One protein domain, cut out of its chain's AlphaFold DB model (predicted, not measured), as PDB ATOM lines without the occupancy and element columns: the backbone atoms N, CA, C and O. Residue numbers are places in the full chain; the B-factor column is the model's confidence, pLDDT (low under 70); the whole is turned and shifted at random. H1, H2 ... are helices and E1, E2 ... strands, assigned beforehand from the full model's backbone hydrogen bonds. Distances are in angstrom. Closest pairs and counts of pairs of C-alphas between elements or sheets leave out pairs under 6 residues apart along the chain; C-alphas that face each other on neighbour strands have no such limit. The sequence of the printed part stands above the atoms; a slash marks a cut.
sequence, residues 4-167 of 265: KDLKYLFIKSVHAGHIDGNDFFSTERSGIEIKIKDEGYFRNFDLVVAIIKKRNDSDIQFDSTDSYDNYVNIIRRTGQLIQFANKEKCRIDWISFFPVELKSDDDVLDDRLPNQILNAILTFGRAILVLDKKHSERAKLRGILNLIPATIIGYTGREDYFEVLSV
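Overview. This is residues 4 to 167 of the 265 residues of an uncharacterized protein of Nitrosopumilales archaeon (UniProt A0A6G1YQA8). A strongly twisted sheet of six strands curls round helix H1 like part of a barrel, while H4 and H5 cover its other side. H2 and H3 form a corner at one end of the long axis, and H5 lies at the other end. The 164 printed residues have five named helices and six named strands, in the order H1 E1 E2 H2 H3 E3 H4 E4 H5 E5 E6; the class is mixed, helices and strands. The sheet's order is E1, E2, E3, E4, E5, E6, mixed. The whole is compact, with a radius of gyration of the C-alphas of 16.0 A and spans of 43 by 32 by 31 A.

Along the chain. H1, residues 4 to 16, begins with C-alpha 4 at (154.153, 246.092, 216.916) and is 18.3 A long. E1, residues 32 to 38, and E2, residues 47 to 53, form a hairpin. H2 is residues 65 to 76, 16.0 A long, and H3 is residues 78 to 87. E3, residues 95 to 103, is the longest strand, 25.8 A. H4 is residues 112 to 124, 18.3 A, E4 residues 128 to 131 and H5 residues 133 to 141. E5, residues 151 to 155, and E6, residues 162 to 166, form a hairpin; C-alpha 166 is at (171.484, 232.139, 210.253).

Arrangement. E1 and E2 are antiparallel, with N 35 and O 50 at 2.8 A. E2 and E3 are antiparallel, with N 49 and O 98 at 2.9 A. E3 and E4 are parallel, with N 103 and O 130 at 2.8 A. E4 and E5 are parallel, with N 131 and O 153 at 2.8 A. E5 and E6 are antiparallel, with N 154 and O 163 at 2.8 A. E3, H4, E4 and E4, H5, E5 are strand-helix-strand units, a helix between parallel neighbour strands, with right-handed crossovers. H1 is on the sheet at a height of 6.7 A; its closest C-alphas to E3 are those of Lys 7 and Leu 102, 7.1 A apart. H4 is on the opposite face, 9.5 A over the sheet, and runs along E3 at 5 degrees on the local plane; the closest C-alphas are those of Pro 99 and Ala 120, 6.0 A apart. H5 runs along E5 at 22 degrees on the local plane, with Lys 133 and Tyr 155 the closest C-alphas, 5.0 A apart. H3 only grazes the sheet with residues 81 to 85. H2 and H3 are close but not clearly touching, about perpendicular at 81 degrees, with the C-alphas of Ile 74 and Leu 81 closest at 7.2 A. Every O i to N i+4 pair is within hydrogen-bond range in H1, H2, H4 and H5; in H3, 5 of 6 are.

Size, cuts and confidence. The C-alphas of Asp 63 and Asp 106 are farthest apart, 47.2 A. The printed part has no cut. The links H1 to E1 and E2 to H2 are long. The mean pLDDT of the printed part is 78.1, and residues 22 to 31, 38 to 44 and 56 to 82 are under 70.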
ATOM      1  N   LYS A   4     154.015 244.680 217.306       90.38
ATOM      2  CA  LYS A   4     154.153 246.092 216.916       90.38
ATOM      3  C   LYS A   4     155.467 246.720 217.396       90.38
ATOM      4  O   LYS A   4     156.071 247.501 216.662       90.38
ATOM      5  N   ASP A   5     155.903 246.384 218.608       92.62
ATOM      6  CA  ASP A   5     157.136 246.917 219.190       92.62
ATOM      7  C   ASP A   5     158.355 246.293 218.503       92.62
ATOM      8  O   ASP A   5     159.273 247.007 218.107       92.62
ATOM      9  N   LEU A   6     158.326 244.975 218.273       93.94
ATOM     10  CA  LEU A   6     159.366 244.264 217.528       93.94
ATOM     11  C   LEU A   6     159.502 244.809 216.097       93.94
ATOM     12  O   LEU A   6     160.612 245.079 215.641       93.94
ATOM     13  N   LYS A   7     158.374 245.031 215.415       93.25
ATOM     14  CA  LYS A   7     158.293 245.625 214.072       93.25
ATOM     15  C   LYS A   7     158.903 247.020 214.043       93.25
ATOM     16  O   LYS A   7     159.717 247.319 213.172       93.25
ATOM     17  N   TYR A   8     158.552 247.856 215.018       93.62
ATOM     18  CA  TYR A   8     159.112 249.198 215.156       93.62
ATOM     19  C   TYR A   8     160.631 249.172 215.377       93.62
ATOM     20  O   TYR A   8     161.362 249.871 214.672       93.62
ATOM     21  N   LEU A   9     161.115 248.340 216.307       95.00
ATOM     22  CA  LEU A   9     162.546 248.199 216.585       95.00
ATOM     23  C   LEU A   9     163.312 247.688 215.366       95.00
ATOM     24  O   LEU A   9     164.367 248.226 215.044       95.00
ATOM     25  N   PHE A  10     162.765 246.703 214.653       93.88
ATOM     26  CA  PHE A  10     163.391 246.162 213.451       93.88
ATOM     27  C   PHE A  10     163.514 247.219 212.346       93.88
ATOM     28  O   PHE A  10     164.590 247.399 211.784       93.88
ATOM     29  N   ILE A  11     162.447 247.979 212.073       92.06
ATOM     30  CA  ILE A  11     162.474 249.085 211.098       92.06
ATOM     31  C   ILE A  11     163.538 250.121 211.473       92.06
ATOM     32  O   ILE A  11     164.309 250.556 210.615       92.06
ATOM     33  N   LYS A  12     163.591 250.504 212.753       91.94
ATOM     34  CA  LYS A  12     164.580 251.458 213.261       91.94
ATOM     35  C   LYS A  12     166.004 250.926 213.068       91.94
ATOM     36  O   LYS A  12     166.850 251.643 212.539       91.94
ATOM     37  N   SER A  13     166.221 249.653 213.389       91.44
ATOM     38  CA  SER A  13     167.496 248.956 213.218       91.44
ATOM     39  C   SER A  13     167.971 248.927 211.765       91.44
ATOM     40  O   SER A  13     169.122 249.258 211.485       91.44
ATOM     41  N   VAL A  14     167.074 248.608 210.822       89.81
ATOM     42  CA  VAL A  14     167.374 248.592 209.379       89.81
ATOM     43  C   VAL A  14     167.851 249.963 208.897       89.81
ATOM     44  O   VAL A  14     168.796 250.040 208.119       89.81
ATOM     45  N   HIS A  15     167.221 251.048 209.355       87.62
ATOM     46  CA  HIS A  15     167.627 252.404 208.977       87.62
ATOM     47  C   HIS A  15     168.914 252.871 209.666       87.62
ATOM     48  O   HIS A  15     169.677 253.621 209.060       87.62
ATOM     49  N   ALA A  16     169.146 252.448 210.909       86.81
ATOM     50  CA  ALA A  16     170.322 252.817 211.691       86.81
ATOM     51  C   ALA A  16     171.558 251.948 211.392       86.81
ATOM     52  O   ALA A  16     172.659 252.288 211.812       86.81
ATOM     53  N   GLY A  17     171.391 250.830 210.679       86.44
ATOM     54  CA  GLY A  17     172.466 249.863 210.448       86.44
ATOM     55  C   GLY A  17     172.814 249.034 211.689       86.44
ATOM     56  O   GLY A  17     173.913 248.504 211.775       86.44
ATOM     57  N   HIS A  18     171.897 248.898 212.651       91.19
ATOM     58  CA  HIS A  18     172.129 248.211 213.932       91.19
ATOM     59  C   HIS A  18     171.861 246.693 213.868       91.19
ATOM     60  O   HIS A  18     171.396 246.092 214.839       91.19
ATOM     61  N   ILE A  19     172.114 246.069 212.713       90.44
ATOM     62  CA  ILE A  19     171.962 244.623 212.521       90.44
ATOM     63  C   ILE A  19     173.351 244.015 212.323       90.44
ATOM     64  O   ILE A  19     173.926 244.105 211.237       90.44
ATOM     65  N   ASP A  20     173.872 243.370 213.360       86.00
ATOM     66  CA  ASP A  20     175.200 242.763 213.351       86.00
ATOM     67  C   ASP A  20     175.243 241.524 212.442       86.00
ATOM     68  O   ASP A  20     174.331 240.693 212.434       86.00
ATOM     69  N   GLY A  21     176.324 241.390 211.667       76.62
ATOM     70  CA  GLY A  21     176.514 240.279 210.724       76.62
ATOM     71  C   GLY A  21     175.667 240.374 209.449       76.62
ATOM     72  O   GLY A  21     175.531 239.385 208.725       76.62
ATOM     73  N   ASN A  22     175.077 241.540 209.171       66.88
ATOM     74  CA  ASN A  22     174.178 241.735 208.045       66.88
ATOM     75  C   ASN A  22     174.817 242.484 206.866       66.88
ATOM     76  O   ASN A  22     174.841 243.712 206.825       66.88
ATOM     77  N   ASP A  23     175.178 241.740 205.822       64.75
ATOM     78  CA  ASP A  23     175.597 242.329 204.543       64.75
ATOM     79  C   ASP A  23     174.406 242.803 203.681       64.75
ATOM     80  O   ASP A  23     174.594 243.489 202.672       64.75
ATOM     81  N   PHE A  24     173.164 242.434 204.031       63.12
ATOM     82  CA  PHE A  24     172.006 242.631 203.150       63.12
ATOM     83  C   PHE A  24     171.460 244.060 203.171       63.12
ATOM     84  O   PHE A  24     171.105 244.564 202.107       63.12
ATOM     85  N   PHE A  25     171.399 244.710 204.341       66.31
ATOM     86  CA  PHE A  25     170.801 246.047 204.518       66.31
ATOM     87  C   PHE A  25     171.827 247.172 204.693       66.31
ATOM     88  O   PHE A  25     171.448 248.268 205.090       66.31
ATOM     89  N   SER A  26     173.110 246.929 204.405       60.50
ATOM     90  CA  SER A  26     174.146 247.949 204.593       60.50
ATOM     91  C   SER A  26     173.838 249.214 203.778       60.50
ATOM     92  O   SER A  26     173.748 249.183 202.548       60.50
ATOM     93  N   THR A  27     173.672 250.330 204.488       55.44
ATOM     94  CA  THR A  27     173.451 251.682 203.953       55.44
ATOM     95  C   THR A  27     174.756 252.438 203.703       55.44
ATOM     96  O   THR A  27     174.726 253.555 203.194       55.44
ATOM     97  N   GLU A  28     175.910 251.846 204.028       52.00
ATOM     98  CA  GLU A  28     177.221 252.508 203.951       52.00
ATOM     99  C   GLU A  28     177.702 252.745 202.510       52.00
ATOM    100  O   GLU A  28     178.643 253.502 202.274       52.00
ATOM    101  N   ARG A  29     177.049 252.131 201.513       56.34
ATOM    102  CA  ARG A  29     177.368 252.340 200.096       56.34
ATOM    103  C   ARG A  29     176.502 253.456 199.511       56.34
ATOM    104  O   ARG A  29     175.274 253.361 199.487       56.34
ATOM    105  N   SER A  30     177.149 254.487 198.964       57.91
ATOM    106  CA  SER A  30     176.491 255.558 198.205       57.91
ATOM    107  C   SER A  30     175.580 254.981 197.112       57.91
ATOM    108  O   SER A  30     176.026 254.150 196.321       57.91
ATOM    109  N   GLY A  31     174.323 255.431 197.050       68.25
ATOM    110  CA  GLY A  31     173.352 255.001 196.032       68.25
ATOM    111  C   GLY A  31     172.383 253.894 196.465       68.25
ATOM    112  O   GLY A  31     171.571 253.463 195.646       68.25
ATOM    113  N   ILE A  32     172.423 253.447 197.725       76.00
ATOM    114  CA  ILE A  32     171.436 252.512 198.282       76.00
ATOM    115  C   ILE A  32     170.300 253.280 198.968       76.00
ATOM    116  O   ILE A  32     170.528 254.061 199.886       76.00
ATOM    117  N   GLU A  33     169.061 253.021 198.555       83.31
ATOM    118  CA  GLU A  33     167.854 253.490 199.238       83.31
ATOM    119  C   GLU A  33     167.058 252.301 199.777       83.31
ATOM    120  O   GLU A  33     166.779 251.347 199.051       83.31
ATOM    121  N   ILE A  34     166.649 252.370 201.044       84.88
ATOM    122  CA  ILE A  34     165.801 251.353 201.669       84.88
ATOM    123  C   ILE A  34     164.377 251.895 201.783       84.88
ATOM    124  O   ILE A  34     164.135 252.947 202.377       84.88
ATOM    125  N   LYS A  35     163.417 251.166 201.211       86.06
ATOM    126  CA  LYS A  35     161.983 251.440 201.306       86.06
ATOM    127  C   LYS A  35     161.308 250.267 201.999       86.06
ATOM    128  O   LYS A  35     161.264 249.169 201.457       86.06
ATOM    129  N   ILE A  36     160.736 250.506 203.169       83.81
ATOM    130  CA  ILE A  36     159.969 249.490 203.892       83.81
ATOM    131  C   ILE A  36     158.487 249.716 203.599       83.81
ATOM    132  O   ILE A  36     157.985 250.836 203.715       83.81
ATOM    133  N   LYS A  37     157.795 248.666 203.150       77.75
ATOM    134  CA  LYS A  37     156.348 248.683 202.916       77.75
ATOM    135  C   LYS A  37     155.668 247.724 203.882       77.75
ATOM    136  O   LYS A  37     156.104 246.588 204.040       77.75
ATOM    137  N   ASP A  38     154.593 248.211 204.484       65.75
ATOM    138  CA  ASP A  38     153.722 247.433 205.357       65.75
ATOM    139  C   ASP A  38     152.786 246.506 204.544       65.75
ATOM    140  O   ASP A  38     152.572 246.722 203.342       65.75
ATOM    141  N   GLU A  39     152.219 245.502 205.219       57.97
ATOM    142  CA  GLU A  39     151.361 244.396 204.749       57.97
ATOM    143  C   GLU A  39     150.389 244.756 203.619       57.97
ATOM    144  O   GLU A  39     150.155 243.959 202.703       57.97
ATOM    145  N   GLY A  40     149.837 245.973 203.638       48.16
ATOM    146  CA  GLY A  40     148.818 246.432 202.693       48.16
ATOM    147  C   GLY A  40     149.210 246.329 201.212       48.16
ATOM    148  O   GLY A  40     148.325 246.231 200.361       48.16
ATOM    149  N   TYR A  41     150.510 246.309 200.886       48.03
ATOM    150  CA  TYR A  41     150.980 246.237 199.496       48.03
ATOM    151  C   TYR A  41     151.141 244.797 198.963       48.03
ATOM    152  O   TYR A  41     150.985 244.576 197.762       48.03
ATOM    153  N   PHE A  42     151.405 243.807 199.831       55.25
ATOM    154  CA  PHE A  42     151.721 242.426 199.420       55.25
ATOM    155  C   PHE A  42     150.875 241.327 200.098       55.25
ATOM    156  O   PHE A  42     150.988 240.168 199.705       55.25
ATOM    157  N   ARG A  43     149.989 241.686 201.044       57.81
ATOM    158  CA  ARG A  43     148.937 240.877 201.710       57.81
ATOM    159  C   ARG A  43     149.347 239.573 202.415       57.81
ATOM    160  O   ARG A  43     148.476 238.942 203.001       57.81
ATOM    161  N   ASN A  44     150.614 239.172 202.362       68.75
ATOM    162  CA  ASN A  44     151.051 237.841 202.793       68.75
ATOM    163  C   ASN A  44     152.192 237.849 203.825       68.75
ATOM    164  O   ASN A  44     152.575 236.767 204.258       68.75
ATOM    165  N   PHE A  45     152.747 239.018 204.167       77.06
ATOM    166  CA  PHE A  45     153.933 239.170 205.024       77.06
ATOM    167  C   PHE A  45     153.807 240.438 205.851       77.06
ATOM    168  O   PHE A  45     153.346 241.447 205.309       77.06
ATOM    169  N   ASP A  46     154.304 240.397 207.082       83.62
ATOM    170  CA  ASP A  46     154.258 241.515 208.029       83.62
ATOM    171  C   ASP A  46     154.990 242.763 207.511       83.62
ATOM    172  O   ASP A  46     154.600 243.903 207.776       83.62
ATOM    173  N   LEU A  47     156.077 242.562 206.757       87.38
ATOM    174  CA  LEU A  47     156.851 243.623 206.124       87.38
ATOM    175  C   LEU A  47     157.455 243.156 204.798       87.38
ATOM    176  O   LEU A  47     157.812 241.994 204.608       87.38
ATOM    177  N   VAL A  48     157.666 244.102 203.885       86.50
ATOM    178  CA  VAL A  48     158.578 243.916 202.750       86.50
ATOM    179  C   VAL A  48     159.599 245.042 202.747       86.50
ATOM    180  O   VAL A  48     159.253 246.217 202.589       86.50
ATOM    181  N   VAL A  49     160.871 244.677 202.894       87.81
ATOM    182  CA  VAL A  49     161.999 245.597 202.758       87.81
ATOM    183  C   VAL A  49     162.446 245.587 201.301       87.81
ATOM    184  O   VAL A  49     162.863 244.560 200.770       87.81
ATOM    185  N   ALA A  50     162.339 246.727 200.632       85.88
ATOM    186  CA  ALA A  50     162.837 246.927 199.283       85.88
ATOM    187  C   ALA A  50     164.144 247.717 199.334       85.88
ATOM    188  O   ALA A  50     164.189 248.818 199.879       85.88
ATOM    189  N   ILE A  51     165.195 247.164 198.744       84.25
ATOM    190  CA  ILE A  51     166.486 247.830 198.593       84.25
ATOM    191  C   ILE A  51     166.622 248.251 197.137       84.25
ATOM    192  O   ILE A  51     166.598 247.404 196.242       84.25
ATOM    193  N   ILE A  52     166.763 249.553 196.908       82.88
ATOM    194  CA  ILE A  52     166.994 250.153 195.598       82.88
ATOM    195  C   ILE A  52     168.476 250.504 195.521       82.88
ATOM    196  O   ILE A  52     168.945 251.392 196.228       82.88
ATOM    197  N   LYS A  53     169.221 249.810 194.664       80.62
ATOM    198  CA  LYS A  53     170.645 250.072 194.428       80.62
ATOM    199  C   LYS A  53     170.792 250.881 193.142       80.62
ATOM    200  O   LYS A  53     170.856 250.306 192.060       80.62
ATOM    201  N   LYS A  54     170.798 252.213 193.250       74.56
ATOM    202  CA  LYS A  54     170.997 253.115 192.107       74.56
ATOM    203  C   LYS A  54     172.434 252.978 191.613       74.56
ATOM    204  O   LYS A  54     173.378 253.256 192.346       74.56
ATOM    205  N   ARG A  55     172.589 252.539 190.368       72.75
ATOM    206  CA  ARG A  55     173.885 252.271 189.733       72.75
ATOM    207  C   ARG A  55     173.841 252.648 188.260       72.75
ATOM    208  O   ARG A  55     172.780 252.590 187.645       72.75
ATOM    209  N   ASN A  56     174.987 253.013 187.695       64.44
ATOM    210  CA  ASN A  56     175.059 253.422 186.291       64.44
ATOM    211  C   ASN A  56     174.805 252.235 185.342       64.44
ATOM    212  O   ASN A  56     174.068 252.379 184.366       64.44
ATOM    213  N   ASP A  57     175.296 251.046 185.703       61.34
ATOM    214  CA  ASP A  57     175.252 249.844 184.863       61.34
ATOM    215  C   ASP A  57     174.319 248.756 185.420       61.34
ATOM    216  O   ASP A  57     173.928 248.772 186.585       61.34
ATOM    217  N   SER A  58     173.890 247.816 184.573       60.81
ATOM    218  CA  SER A  58     173.117 246.644 185.010       60.81
ATOM    219  C   SER A  58     174.065 245.524 185.444       60.81
ATOM    220  O   SER A  58     174.959 245.177 184.679       60.81
ATOM    221  N   ASP A  59     173.827 244.894 186.601       56.47
ATOM    222  CA  ASP A  59     174.561 243.679 187.016       56.47
ATOM    223  C   ASP A  59     174.090 242.434 186.244       56.47
ATOM    224  O   ASP A  59     174.595 241.336 186.468       56.47
ATOM    225  N   ILE A  60     173.097 242.571 185.355       56.41
ATOM    226  CA  ILE A  60     172.632 241.461 184.528       56.41
ATOM    227  C   ILE A  60     173.661 241.211 183.420       56.41
ATOM    228  O   ILE A  60     173.523 241.698 182.297       56.41
ATOM    229  N   GLN A  61     174.700 240.446 183.742       55.59
ATOM    230  CA  GLN A  61     175.612 239.848 182.772       55.59
ATOM    231  C   GLN A  61     175.095 238.446 182.412       55.59
ATOM    232  O   GLN A  61     174.912 237.600 183.279       55.59
ATOM    233  N   PHE A  62     174.743 238.189 181.151       53.09
ATOM    234  CA  PHE A  62     174.060 236.947 180.726       53.09
ATOM    235  C   PHE A  62     174.932 235.670 180.779       53.09
ATOM    236  O   PHE A  62     174.594 234.666 180.154       53.09
ATOM    237  N   ASP A  63     176.055 235.720 181.482       48.22
ATOM    238  CA  ASP A  63     177.158 234.761 181.502       48.22
ATOM    239  C   ASP A  63     177.357 234.074 182.867       48.22
ATOM    240  O   ASP A  63     178.163 233.150 182.962       48.22
ATOM    241  N   SER A  64     176.592 234.448 183.904       52.91
ATOM    242  CA  SER A  64     176.600 233.777 185.214       52.91
ATOM    243  C   SER A  64     175.211 233.298 185.651       52.91
ATOM    244  O   SER A  64     174.189 233.924 185.355       52.91
ATOM    245  N   THR A  65     175.174 232.185 186.390       51.62
ATOM    246  CA  THR A  65     173.940 231.586 186.927       51.62
ATOM    247  C   THR A  65     173.179 232.560 187.833       51.62
ATOM    248  O   THR A  65     171.976 232.728 187.675       51.62
ATOM    249  N   ASP A  66     173.884 233.295 188.698       52.91
ATOM    250  CA  ASP A  66     173.279 234.271 189.619       52.91
ATOM    251  C   ASP A  66     172.623 235.453 188.887       52.91
ATOM    252  O   ASP A  66     171.569 235.965 189.280       52.91
ATOM    253  N   SER A  67     173.235 235.897 187.792       56.34
ATOM    254  CA  SER A  67     172.675 236.945 186.943       56.34
ATOM    255  C   SER A  67     171.457 236.450 186.158       56.34
ATOM    256  O   SER A  67     170.459 237.167 186.051       56.34
ATOM    257  N   TYR A  68     171.491 235.202 185.679       58.19
ATOM    258  CA  TYR A  68     170.338 234.557 185.056       58.19
ATOM    259  C   TYR A  68     169.167 234.408 186.039       58.19
ATOM    260  O   TYR A  68     168.028 234.710 185.686       58.19
ATOM    261  N   ASP A  69     169.427 234.051 187.293       58.88
ATOM    262  CA  ASP A  69     168.389 233.915 188.318       58.88
ATOM    263  C   ASP A  69     167.757 235.264 188.689       58.88
ATOM    264  O   ASP A  69     166.532 235.367 188.817       58.88
ATOM    265  N   ASN A  70     168.562 236.329 188.774       59.81
ATOM    266  CA  ASN A  70     168.067 237.699 188.946       59.81
ATOM    267  C   ASN A  70     167.266 238.189 187.726       59.81
ATOM    268  O   ASN A  70     166.207 238.801 187.878       59.81
ATOM    269  N   TYR A  71     167.727 237.875 186.515       62.19
ATOM    270  CA  TYR A  71     167.022 238.140 185.259       62.19
ATOM    271  C   TYR A  71     165.650 237.450 185.226       62.19
ATOM    272  O   TYR A  71     164.614 238.090 185.012       62.19
ATOM    273  N   VAL A  72     165.629 236.148 185.518       61.88
ATOM    274  CA  VAL A  72     164.421 235.325 185.590       61.88
ATOM    275  C   VAL A  72     163.480 235.849 186.674       61.88
ATOM    276  O   VAL A  72     162.267 235.903 186.467       61.88
ATOM    277  N   ASN A  73     164.014 236.280 187.816       62.78
ATOM    278  CA  ASN A  73     163.236 236.876 188.893       62.78
ATOM    279  C   ASN A  73     162.466 238.123 188.429       62.78
ATOM    280  O   ASN A  73     161.253 238.205 188.634       62.78
ATOM    281  N   ILE A  74     163.149 239.055 187.756       63.66
ATOM    282  CA  ILE A  74     162.542 240.294 187.254       63.66
ATOM    283  C   ILE A  74     161.469 239.986 186.209       63.66
ATOM    284  O   ILE A  74     160.348 240.488 186.318       63.66
ATOM    285  N   ILE A  75     161.776 239.128 185.227       61.03
ATOM    286  CA  ILE A  75     160.813 238.750 184.183       61.03
ATOM    287  C   ILE A  75     159.586 238.088 184.793       61.03
ATOM    288  O   ILE A  75     158.465 238.470 184.470       61.03
ATOM    289  N   ARG A  76     159.766 237.116 185.691       60.09
ATOM    290  CA  ARG A  76     158.653 236.313 186.212       60.09
ATOM    291  C   ARG A  76     157.792 237.054 187.240       60.09
ATOM    292  O   ARG A  76     156.667 236.632 187.492       60.09
ATOM    293  N   ARG A  77     158.279 238.162 187.815       62.47
ATOM    294  CA  ARG A  77     157.577 238.970 188.838       62.47
ATOM    295  C   ARG A  77     157.265 240.397 188.373       62.47
ATOM    296  O   ARG A  77     156.955 241.277 189.181       62.47
ATOM    297  N   THR A  78     157.300 240.609 187.057       63.56
ATOM    298  CA  THR A  78     157.166 241.910 186.385       63.56
ATOM    299  C   THR A  78     155.973 242.721 186.872       63.56
ATOM    300  O   THR A  78     156.136 243.898 187.147       63.56
ATOM    301  N   GLY A  79     154.783 242.138 187.044       63.22
ATOM    302  CA  GLY A  79     153.585 242.919 187.391       63.22
ATOM    303  C   GLY A  79     153.706 243.736 188.689       63.22
ATOM    304  O   GLY A  79     153.374 244.919 188.708       63.22
ATOM    305  N   GLN A  80     154.214 243.129 189.766       65.94
ATOM    306  CA  GLN A  80     154.387 243.801 191.064       65.94
ATOM    307  C   GLN A  80     155.629 244.698 191.080       65.94
ATOM    308  O   GLN A  80     155.585 245.815 191.600       65.94
ATOM    309  N   LEU A  81     156.721 244.221 190.473       69.31
ATOM    310  CA  LEU A  81     157.975 244.964 190.365       69.31
ATOM    311  C   LEU A  81     157.821 246.232 189.515       69.31
ATOM    312  O   LEU A  81     158.310 247.274 189.926       69.31
ATOM    313  N   ILE A  82     157.092 246.185 188.394       69.75
ATOM    314  CA  ILE A  82     156.815 247.349 187.533       69.75
ATOM    315  C   ILE A  82     156.030 248.410 188.304       69.75
ATOM    316  O   ILE A  82     156.394 249.581 188.278       69.75
ATOM    317  N   GLN A  83     154.960 248.025 189.008       72.75
ATOM    318  CA  GLN A  83     154.155 248.986 189.774       72.75
ATOM    319  C   GLN A  83     154.986 249.684 190.853       72.75
ATOM    320  O   GLN A  83     154.896 250.901 191.016       72.75
ATOM    321  N   PHE A  84     155.815 248.919 191.566       76.44
ATOM    322  CA  PHE A  84     156.708 249.467 192.577       76.44
ATOM    323  C   PHE A  84     157.792 250.361 191.954       76.44
ATOM    324  O   PHE A  84     157.984 251.483 192.412       76.44
ATOM    325  N   ALA A  85     158.444 249.905 190.879       75.38
ATOM    326  CA  ALA A  85     159.462 250.655 190.145       75.38
ATOM    327  C   ALA A  85     158.924 251.999 189.638       75.38
ATOM    328  O   ALA A  85     159.557 253.033 189.837       75.38
ATOM    329  N   ASN A  86     157.713 252.004 189.073       76.94
ATOM    330  CA  ASN A  86     157.040 253.216 188.611       76.94
ATOM    331  C   ASN A  86     156.722 254.170 189.768       76.94
ATOM    332  O   ASN A  86     156.945 255.374 189.657       76.94
ATOM    333  N   LYS A  87     156.222 253.643 190.892       80.06
ATOM    334  CA  LYS A  87     155.895 254.442 192.080       80.06
ATOM    335  C   LYS A  87     157.133 255.089 192.699       80.06
ATOM    336  O   LYS A  87     157.100 256.268 193.037       80.06
ATOM    337  N   GLU A  88     158.205 254.319 192.853       79.19
ATOM    338  CA  GLU A  88     159.468 254.783 193.439       79.19
ATOM    339  C   GLU A  88     160.398 255.432 192.392       79.19
ATOM    340  O   GLU A  88     161.519 255.811 192.722       79.19
ATOM    341  N   LYS A  89     159.935 255.578 191.139       77.88
ATOM    342  CA  LYS A  89     160.646 256.204 190.011       77.88
ATOM    343  C   LYS A  89     162.080 255.680 189.845       77.88
ATOM    344  O   LYS A  89     163.041 256.447 189.801       77.88
ATOM    345  N   CYS A  90     162.231 254.360 189.784       76.56
ATOM    346  CA  CYS A  90     163.528 253.699 189.656       76.56
ATOM    347  C   CYS A  90     163.503 252.582 188.608       76.56
ATOM    348  O   CYS A  90     162.440 252.090 188.225       76.56
ATOM    349  N   ARG A  91     164.687 252.171 188.140       77.81
ATOM    350  CA  ARG A  91     164.800 251.037 187.221       77.81
ATOM    351  C   ARG A  91     164.447 249.738 187.932       77.81
ATOM    352  O   ARG A  91     164.893 249.495 189.050       77.81
ATOM    353  N   ILE A  92     163.689 248.883 187.253       76.38
ATOM    354  CA  ILE A  92     163.210 247.614 187.815       76.38
ATOM    355  C   ILE A  92     164.350 246.674 188.241       76.38
ATOM    356  O   ILE A  92     164.218 245.951 189.225       76.38
ATOM    357  N   ASP A  93     165.488 246.721 187.545       75.50
ATOM    358  CA  ASP A  93     166.670 245.897 187.812       75.50
ATOM    359  C   ASP A  93     167.535 246.400 188.981       75.50
ATOM    360  O   ASP A  93     168.507 245.745 189.354       75.50
ATOM    361  N   TRP A  94     167.185 247.538 189.585       79.94
ATOM    362  CA  TRP A  94     167.838 248.059 190.792       79.94
ATOM    363  C   TRP A  94     167.198 247.565 192.091       79.94
ATOM    364  O   TRP A  94     167.709 247.858 193.172       79.94
ATOM    365  N   ILE A  95     166.071 246.857 192.007       79.56
ATOM    366  CA  ILE A  95     165.197 246.595 193.150       79.56
ATOM    367  C   ILE A  95     165.393 245.165 193.638       79.56
ATOM    368  O   ILE A  95     165.245 244.203 192.889       79.56
ATOM    369  N   SER A  96     165.681 245.017 194.927       79.75
ATOM    370  CA  SER A  96     165.676 243.733 195.627       79.75
ATOM    371  C   SER A  96     164.627 243.754 196.731       79.75
ATOM    372  O   SER A  96     164.673 244.621 197.600       79.75
ATOM    373  N   PHE A  97     163.698 242.798 196.714       81.56
ATOM    374  CA  PHE A  97     162.701 242.640 197.770       81.56
ATOM    375  C   PHE A  97     163.104 241.560 198.766       81.56
ATOM    376  O   PHE A  97     163.531 240.470 198.384       81.56
ATOM    377  N   PHE A  98     162.890 241.863 200.038       84.81
ATOM    378  CA  PHE A  98     163.106 240.976 201.163       84.81
ATOM    379  C   PHE A  98     161.806 240.929 201.973       84.81
ATOM    380  O   PHE A  98     161.529 241.869 202.723       84.81
ATOM    381  N   PRO A  99     160.961 239.900 201.785       86.88
ATOM    382  CA  PRO A  99     159.813 239.700 202.657       86.88
ATOM    383  C   PRO A  99     160.305 239.326 204.051       86.88
ATOM    384  O   PRO A  99     161.222 238.512 204.202       86.88
ATOM    385  N   VAL A 100     159.688 239.939 205.048       90.38
ATOM    386  CA  VAL A 100     160.022 239.781 206.454       90.38
ATOM    387  C   VAL A 100     158.775 239.306 207.184       90.38
ATOM    388  O   VAL A 100     157.724 239.939 207.105       90.38
ATOM    389  N   GLU A 101     158.932 238.197 207.889       91.50
ATOM    390  CA  GLU A 101     157.975 237.663 208.849       91.50
ATOM    391  C   GLU A 101     158.537 237.900 210.253       91.50
ATOM    392  O   GLU A 101     159.702 237.587 210.510       91.50
ATOM    393  N   LEU A 102     157.741 238.456 211.159       91.75
ATOM    394  CA  LEU A 102     158.113 238.717 212.541       91.75
ATOM    395  C   LEU A 102     157.452 237.690 213.463       91.75
ATOM    396  O   LEU A 102     156.331 237.243 213.236       91.75
ATOM    397  N   LYS A 103     158.169 237.301 214.520       92.69
ATOM    398  CA  LYS A 103     157.641 236.469 215.607       92.69
ATOM    399  C   LYS A 103     158.005 237.080 216.948       92.69
ATOM    400  O   LYS A 103     159.176 237.135 217.336       92.69
ATOM    401  N   SER A 104     156.970 237.577 217.607       90.75
ATOM    402  CA  SER A 104     156.994 238.256 218.895       90.75
ATOM    403  C   SER A 104     156.702 237.296 220.047       90.75
ATOM    404  O   SER A 104     156.434 236.120 219.821       90.75
ATOM    405  N   ASP A 105     156.723 237.782 221.294       85.06
ATOM    406  CA  ASP A 105     156.617 236.889 222.461       85.06
ATOM    407  C   ASP A 105     155.216 236.282 222.576       85.06
ATOM    408  O   ASP A 105     155.036 235.248 223.226       85.06
ATOM    409  N   ASP A 106     154.246 236.958 221.959       83.00
ATOM    410  CA  ASP A 106     152.842 236.572 221.908       83.00
ATOM    411  C   ASP A 106     152.593 235.498 220.832       83.00
ATOM    412  O   ASP A 106     151.548 234.842 220.837       83.00
ATOM    413  N   ASP A 107     153.561 235.273 219.937       81.88
ATOM    414  CA  ASP A 107     153.470 234.270 218.888       81.88
ATOM    415  C   ASP A 107     153.879 232.888 219.387       81.88
ATOM    416  O   ASP A 107     154.897 232.679 220.052       81.88
ATOM    417  N   VAL A 108     153.098 231.893 218.978       79.00
ATOM    418  CA  VAL A 108     153.519 230.499 219.047       79.00
ATOM    419  C   VAL A 108     154.186 230.168 217.720       79.00
ATOM    420  O   VAL A 108     153.567 230.297 216.665       79.00
ATOM    421  N   LEU A 109     155.442 229.714 217.768       76.81
ATOM    422  CA  LEU A 109     156.105 229.093 216.617       76.81
ATOM    423  C   LEU A 109     155.457 227.728 216.343       76.81
ATOM    424  O   LEU A 109     155.983 226.687 216.738       76.81
ATOM    425  N   ASP A 110     154.269 227.763 215.751       75.00
ATOM    426  CA  ASP A 110     153.459 226.606 215.389       75.00
ATOM    427  C   ASP A 110     153.620 226.245 213.900       75.00
ATOM    428  O   ASP A 110     154.415 226.836 213.159       75.00
ATOM    429  N   ASP A 111     152.835 225.267 213.450       72.00
ATOM    430  CA  ASP A 111     152.866 224.716 212.092       72.00
ATOM    431  C   ASP A 111     152.489 225.734 210.991       72.00
ATOM    432  O   ASP A 111     152.558 225.424 209.796       72.00
ATOM    433  N   ARG A 112     152.107 226.970 211.346       75.62
ATOM    434  CA  ARG A 112     151.869 228.056 210.383       75.62
ATOM    435  C   ARG A 112     153.166 228.681 209.885       75.62
ATOM    436  O   ARG A 112     153.220 229.059 208.713       75.62
ATOM    437  N   LEU A 113     154.206 228.751 210.719       82.19
ATOM    438  CA  LEU A 113     155.475 229.392 210.359       82.19
ATOM    439  C   LEU A 113     156.094 228.796 209.077       82.19
ATOM    440  O   LEU A 113     156.432 229.574 208.183       82.19
ATOM    441  N   PRO A 114     156.185 227.460 208.899       80.06
ATOM    442  CA  PRO A 114     156.679 226.877 207.650       80.06
ATOM    443  C   PRO A 114     155.918 227.357 206.410       80.06
ATOM    444  O   PRO A 114     156.533 227.649 205.387       80.06
ATOM    445  N   ASN A 115     154.592 227.500 206.502       77.25
ATOM    446  CA  ASN A 115     153.767 227.977 205.392       77.25
ATOM    447  C   ASN A 115     154.013 229.460 205.084       77.25
ATOM    448  O   ASN A 115     154.025 229.843 203.917       77.25
ATOM    449  N   GLN A 116     154.237 230.294 206.100       81.94
ATOM    450  CA  GLN A 116     154.565 231.713 205.920       81.94
ATOM    451  C   GLN A 116     155.930 231.888 205.241       81.94
ATOM    452  O   GLN A 116     156.041 232.602 204.241       81.94
ATOM    453  N   ILE A 117     156.940 231.141 205.700       84.81
ATOM    454  CA  ILE A 117     158.268 231.107 205.076       84.81
ATOM    455  C   ILE A 117     158.182 230.595 203.636       84.81
ATOM    456  O   ILE A 117     158.721 231.219 202.721       84.81
ATOM    457  N   LEU A 118     157.447 229.507 203.400       77.44
ATOM    458  CA  LEU A 118     157.248 228.977 202.056       77.44
ATOM    459  C   LEU A 118     156.544 229.995 201.151       77.44
ATOM    460  O   LEU A 118     156.972 230.191 200.018       77.44
ATOM    461  N   ASN A 119     155.517 230.692 201.639       76.62
ATOM    462  CA  ASN A 119     154.841 231.745 200.879       76.62
ATOM    463  C   ASN A 119     155.800 232.882 200.499       76.62
ATOM    464  O   ASN A 119     155.725 233.384 199.374       76.62
ATOM    465  N   ALA A 120     156.716 233.265 201.394       79.94
ATOM    466  CA  ALA A 120     157.725 234.297 201.150       79.94
ATOM    467  C   ALA A 120     158.700 233.871 200.055       79.94
ATOM    468  O   ALA A 120     158.893 234.601 199.080       79.94
ATOM    469  N   ILE A 121     159.216 232.646 200.149       78.69
ATOM    470  CA  ILE A 121     160.079 232.052 199.127       78.69
ATOM    471  C   ILE A 121     159.337 231.952 197.794       78.69
ATOM    472  O   ILE A 121     159.841 232.416 196.779       78.69
ATOM    473  N   LEU A 122     158.106 231.440 197.782       72.69
ATOM    474  CA  LEU A 122     157.315 231.321 196.557       72.69
ATOM    475  C   LEU A 122     157.041 232.689 195.913       72.69
ATOM    476  O   LEU A 122     157.071 232.811 194.685       72.69
ATOM    477  N   THR A 123     156.817 233.724 196.728       72.00
ATOM    478  CA  THR A 123     156.476 235.072 196.250       72.00
ATOM    479  C   THR A 123     157.705 235.868 195.817       72.00
ATOM    480  O   THR A 123     157.685 236.457 194.742       72.00
ATOM    481  N   PHE A 124     158.793 235.859 196.589       74.25
ATOM    482  CA  PHE A 124     159.958 236.736 196.394       74.25
ATOM    483  C   PHE A 124     161.285 235.997 196.191       74.25
ATOM    484  O   PHE A 124     162.311 236.637 195.987       74.25
ATOM    485  N   GLY A 125     161.284 234.666 196.235       75.19
ATOM    486  CA  GLY A 125     162.466 233.811 196.089       75.19
ATOM    487  C   GLY A 125     163.367 233.750 197.320       75.19
ATOM    488  O   GLY A 125     164.394 233.081 197.296       75.19
ATOM    489  N   ARG A 126     163.009 234.448 198.397       82.44
ATOM    490  CA  ARG A 126     163.755 234.498 199.657       82.44
ATOM    491  C   ARG A 126     162.810 234.812 200.811       82.44
ATOM    492  O   ARG A 126     161.724 235.336 200.574       82.44
ATOM    493  N   ALA A 127     163.241 234.534 202.034       87.62
ATOM    494  CA  ALA A 127     162.501 234.846 203.251       87.62
ATOM    495  C   ALA A 127     163.445 235.356 204.342       87.62
ATOM    496  O   ALA A 127     164.564 234.850 204.482       87.62
ATOM    497  N   ILE A 128     162.981 236.340 205.111       91.69
ATOM    498  CA  ILE A 128     163.615 236.783 206.349       91.69
ATOM    499  C   ILE A 128     162.651 236.518 207.499       91.69
ATOM    500  O   ILE A 128     161.487 236.902 207.435       91.69
ATOM    501  N   LEU A 129     163.155 235.876 208.547       93.25
ATOM    502  CA  LEU A 129     162.443 235.651 209.793       93.25
ATOM    503  C   LEU A 129     163.089 236.502 210.886       93.25
ATOM    504  O   LEU A 129     164.262 236.311 211.203       93.25
ATOM    505  N   VAL A 130     162.328 237.427 211.459       94.44
ATOM    506  CA  VAL A 130     162.757 238.264 212.580       94.44
ATOM    507  C   VAL A 130     162.150 237.714 213.860       94.44
ATOM    508  O   VAL A 130     160.933 237.616 213.994       94.44
ATOM    509  N   LEU A 131     163.003 237.363 214.810       94.69
ATOM    510  CA  LEU A 131     162.611 236.799 216.093       94.69
ATOM    511  C   LEU A 131     162.851 237.816 217.205       94.69
ATOM    512  O   LEU A 131     163.873 238.507 217.226       94.69
ATOM    513  N   ASP A 132     161.952 237.862 218.184       94.50
ATOM    514  CA  ASP A 132     162.274 238.491 219.461       94.50
ATOM    515  C   ASP A 132     163.438 237.774 220.180       94.50
ATOM    516  O   ASP A 132     163.968 236.749 219.734       94.50
ATOM    517  N   LYS A 133     163.812 238.299 221.349       93.94
ATOM    518  CA  LYS A 133     164.898 237.751 222.163       93.94
ATOM    519  C   LYS A 133     164.647 236.307 222.617       93.94
ATOM    520  O   LYS A 133     165.524 235.457 222.489       93.94
ATOM    521  N   LYS A 134     163.457 236.011 223.138       92.00
ATOM    522  CA  LYS A 134     163.111 234.706 223.723       92.00
ATOM    523  C   LYS A 134     163.071 233.610 222.660       92.00
ATOM    524  O   LYS A 134     163.556 232.497 222.877       92.00
ATOM    525  N   HIS A 135     162.498 233.915 221.503       91.00
ATOM    526  CA  HIS A 135     162.448 233.051 220.336       91.00
ATOM    527  C   HIS A 135     163.837 232.836 219.746       91.00
ATOM    528  O   HIS A 135     164.173 231.697 219.421       91.00
ATOM    529  N   SER A 136     164.666 233.880 219.697       91.00
ATOM    530  CA  SER A 136     166.070 233.784 219.281       91.00
ATOM    531  C   SER A 136     166.867 232.833 220.176       91.00
ATOM    532  O   SER A 136     167.495 231.895 219.682       91.00
ATOM    533  N   GLU A 137     166.792 233.016 221.497       90.19
ATOM    534  CA  GLU A 137     167.452 232.148 222.480       90.19
ATOM    535  C   GLU A 137     166.968 230.696 222.364       90.19
ATOM    536  O   GLU A 137     167.770 229.762 222.311       90.19
ATOM    537  N   ARG A 138     165.653 230.487 222.239       87.69
ATOM    538  CA  ARG A 138     165.071 229.151 222.070       87.69
ATOM    539  C   ARG A 138     165.514 228.483 220.767       87.69
ATOM    540  O   ARG A 138     165.808 227.289 220.778       87.69
ATOM    541  N   ALA A 139     165.534 229.217 219.657       85.12
ATOM    542  CA  ALA A 139     165.930 228.686 218.358       85.12
ATOM    543  C   ALA A 139     167.410 228.276 218.345       85.12
ATOM    544  O   ALA A 139     167.730 227.199 217.834       85.12
ATOM    545  N   LYS A 140     168.282 229.074 218.987       85.88
ATOM    546  CA  LYS A 140     169.692 228.732 219.237       85.88
ATOM    547  C   LYS A 140     169.818 227.444 220.054       85.88
ATOM    548  O   LYS A 140     170.471 226.506 219.609       85.88
ATOM    549  N   LEU A 141     169.138 227.366 221.203       84.50
ATOM    550  CA  LEU A 141     169.194 226.202 222.102       84.50
ATOM    551  C   LEU A 141     168.697 224.906 221.446       84.50
ATOM    552  O   LEU A 141     169.214 223.832 221.735       84.50
ATOM    553  N   ARG A 142     167.685 224.996 220.576       81.88
ATOM    554  CA  ARG A 142     167.103 223.835 219.885       81.88
ATOM    555  C   ARG A 142     167.824 223.456 218.588       81.88
ATOM    556  O   ARG A 142     167.445 222.463 217.980       81.88
ATOM    557  N   GLY A 143     168.808 224.238 218.135       76.88
ATOM    558  CA  GLY A 143     169.557 223.959 216.904       76.88
ATOM    559  C   GLY A 143     168.726 224.024 215.614       76.88
ATOM    560  O   GLY A 143     169.137 223.488 214.591       76.88
ATOM    561  N   ILE A 144     167.558 224.675 215.634       75.38
ATOM    562  CA  ILE A 144     166.619 224.694 214.493       75.38
ATOM    563  C   ILE A 144     166.929 225.785 213.457       75.38
ATOM    564  O   ILE A 144     166.283 225.846 212.414       75.38
ATOM    565  N   LEU A 145     167.925 226.636 213.723       78.00
ATOM    566  CA  LEU A 145     168.272 227.791 212.885       78.00
ATOM    567  C   LEU A 145     168.672 227.420 211.448       78.00
ATOM    568  O   LEU A 145     168.477 228.217 210.534       78.00
ATOM    569  N   ASN A 146     169.203 226.214 211.240       73.12
ATOM    570  CA  ASN A 146     169.648 225.739 209.926       73.12
ATOM    571  C   ASN A 146     168.571 224.940 209.173       73.12
ATOM    572  O   ASN A 146     168.779 224.575 208.021       73.12
ATOM    573  N   LEU A 147     167.437 224.642 209.818       73.94
ATOM    574  CA  LEU A 147     166.353 223.844 209.230       73.94
ATOM    575  C   LEU A 147     165.298 224.708 208.535       73.94
ATOM    576  O   LEU A 147     164.514 224.208 207.731       73.94
ATOM    577  N   ILE A 148     165.259 225.999 208.865       82.44
ATOM    578  CA  ILE A 148     164.321 226.949 208.280       82.44
ATOM    579  C   ILE A 148     165.003 227.574 207.057       82.44
ATOM    580  O   ILE A 148     166.058 228.188 207.214       82.44
ATOM    581  N   PRO A 149     164.419 227.475 205.850       84.06
ATOM    582  CA  PRO A 149     164.989 228.057 204.637       84.06
ATOM    583  C   PRO A 149     164.759 229.579 204.570       84.06
ATOM    584  O   PRO A 149     164.159 230.109 203.638       84.06
ATOM    585  N   ALA A 150     165.206 230.296 205.598       89.12
ATOM    586  CA  ALA A 150     165.088 231.739 205.733       89.12
ATOM    587  C   ALA A 150     166.359 232.311 206.358       89.12
ATOM    588  O   ALA A 150     167.038 231.648 207.139       89.12
ATOM    589  N   THR A 151     166.667 233.566 206.041       91.19
ATOM    590  CA  THR A 151     167.649 234.315 206.831       91.19
ATOM    591  C   THR A 151     166.992 234.688 208.154       91.19
ATOM    592  O   THR A 151     165.928 235.304 208.159       91.19
ATOM    593  N   ILE A 152     167.595 234.288 209.269       93.06
ATOM    594  CA  ILE A 152     167.033 234.479 210.607       93.06
ATOM    595  C   ILE A 152     167.787 235.610 211.296       93.06
ATOM    596  O   ILE A 152     169.011 235.560 211.416       93.06
ATOM    597  N   ILE A 153     167.046 236.605 211.767       94.50
ATOM    598  CA  ILE A 153     167.560 237.774 212.475       94.50
ATOM    599  C   ILE A 153     166.922 237.802 213.864       94.50
ATOM    600  O   ILE A 153     165.704 237.704 213.991       94.50
ATOM    601  N   GLY A 154     167.737 237.918 214.907       94.56
ATOM    602  CA  GLY A 154     167.290 237.908 216.295       94.56
ATOM    603  C   GLY A 154     167.449 239.258 216.971       94.56
ATOM    604  O   GLY A 154     168.480 239.910 216.822       94.56
ATOM    605  N   TYR A 155     166.445 239.682 217.736       96.06
ATOM    606  CA  TYR A 155     166.566 240.853 218.600       96.06
ATOM    607  C   TYR A 155     167.480 240.550 219.793       96.06
ATOM    608  O   TYR A 155     167.257 239.593 220.537       96.06
ATOM    609  N   THR A 156     168.479 241.404 220.026       93.38
ATOM    610  CA  THR A 156     169.480 241.208 221.094       93.38
ATOM    611  C   THR A 156     168.931 241.480 222.501       93.38
ATOM    612  O   THR A 156     169.509 241.062 223.508       93.38
ATOM    613  N   GLY A 157     167.803 242.193 222.604       91.62
ATOM    614  CA  GLY A 157     167.290 242.708 223.875       91.62
ATOM    615  C   GLY A 157     167.838 244.075 224.273       91.62
ATOM    616  O   GLY A 157     167.501 244.546 225.359       91.62
ATOM    617  N   ARG A 158     168.680 244.693 223.436       92.31
ATOM    618  CA  ARG A 158     169.274 246.008 223.677       92.31
ATOM    619  C   ARG A 158     168.798 246.999 222.620       92.31
ATOM    620  O   ARG A 158     169.100 246.824 221.447       92.31
ATOM    621  N   GLU A 159     168.133 248.065 223.062       93.44
ATOM    622  CA  GLU A 159     167.692 249.184 222.213       93.44
ATOM    623  C   GLU A 159     167.036 248.705 220.901       93.44
ATOM    624  O   GLU A 159     165.984 248.079 220.945       93.44
ATOM    625  N   ASP A 160     167.637 248.990 219.747       92.88
ATOM    626  CA  ASP A 160     167.239 248.533 218.414       92.88
ATOM    627  C   ASP A 160     168.317 247.660 217.750       92.88
ATOM    628  O   ASP A 160     168.408 247.604 216.524       92.88
ATOM    629  N   TYR A 161     169.132 246.964 218.544       94.44
ATOM    630  CA  TYR A 161     170.168 246.073 218.031       94.44
ATOM    631  C   TYR A 161     169.629 244.676 217.737       94.44
ATOM    632  O   TYR A 161     168.992 244.033 218.582       94.44
ATOM    633  N   PHE A 162     169.962 244.180 216.552       95.12
ATOM    634  CA  PHE A 162     169.663 242.830 216.091       95.12
ATOM    635  C   PHE A 162     170.949 242.131 215.646       95.12
ATOM    636  O   PHE A 162     171.943 242.777 215.341       95.12
ATOM    637  N   GLU A 163     170.916 240.807 215.573       93.62
ATOM    638  CA  GLU A 163     172.020 239.984 215.079       93.62
ATOM    639  C   GLU A 163     171.513 238.960 214.060       93.62
ATOM    640  O   GLU A 163     170.426 238.390 214.201       93.62
ATOM    641  N   VAL A 164     172.300 238.702 213.018       91.81
ATOM    642  CA  VAL A 164     172.025 237.619 212.070       91.81
ATOM    643  C   VAL A 164     172.390 236.282 212.714       91.81
ATOM    644  O   VAL A 164     173.548 236.012 213.015       91.81
ATOM    645  N   LEU A 165     171.388 235.425 212.903       91.06
ATOM    646  CA  LEU A 165     171.539 234.114 213.540       91.06
ATOM    647  C   LEU A 165     171.859 233.001 212.542       91.06
ATOM    648  O   LEU A 165     172.542 232.037 212.878       91.06
ATOM    649  N   SER A 166     171.308 233.106 211.335       89.50
ATOM    650  CA  SER A 166     171.484 232.139 210.253       89.50
ATOM    651  C   SER A 166     171.237 232.828 208.920       89.50
ATOM    652  O   SER A 166     170.337 233.661 208.804       89.50
ATOM    653  N   VAL A 167     172.032 232.484 207.908       86.38
ATOM    654  CA  VAL A 167     171.918 233.063 206.568       86.38
ATOM    655  C   VAL A 167     171.482 231.994 205.584       86.38
ATOM    656  O   VAL A 167     172.224 231.056 205.298       86.38
TER     657      VAL A 167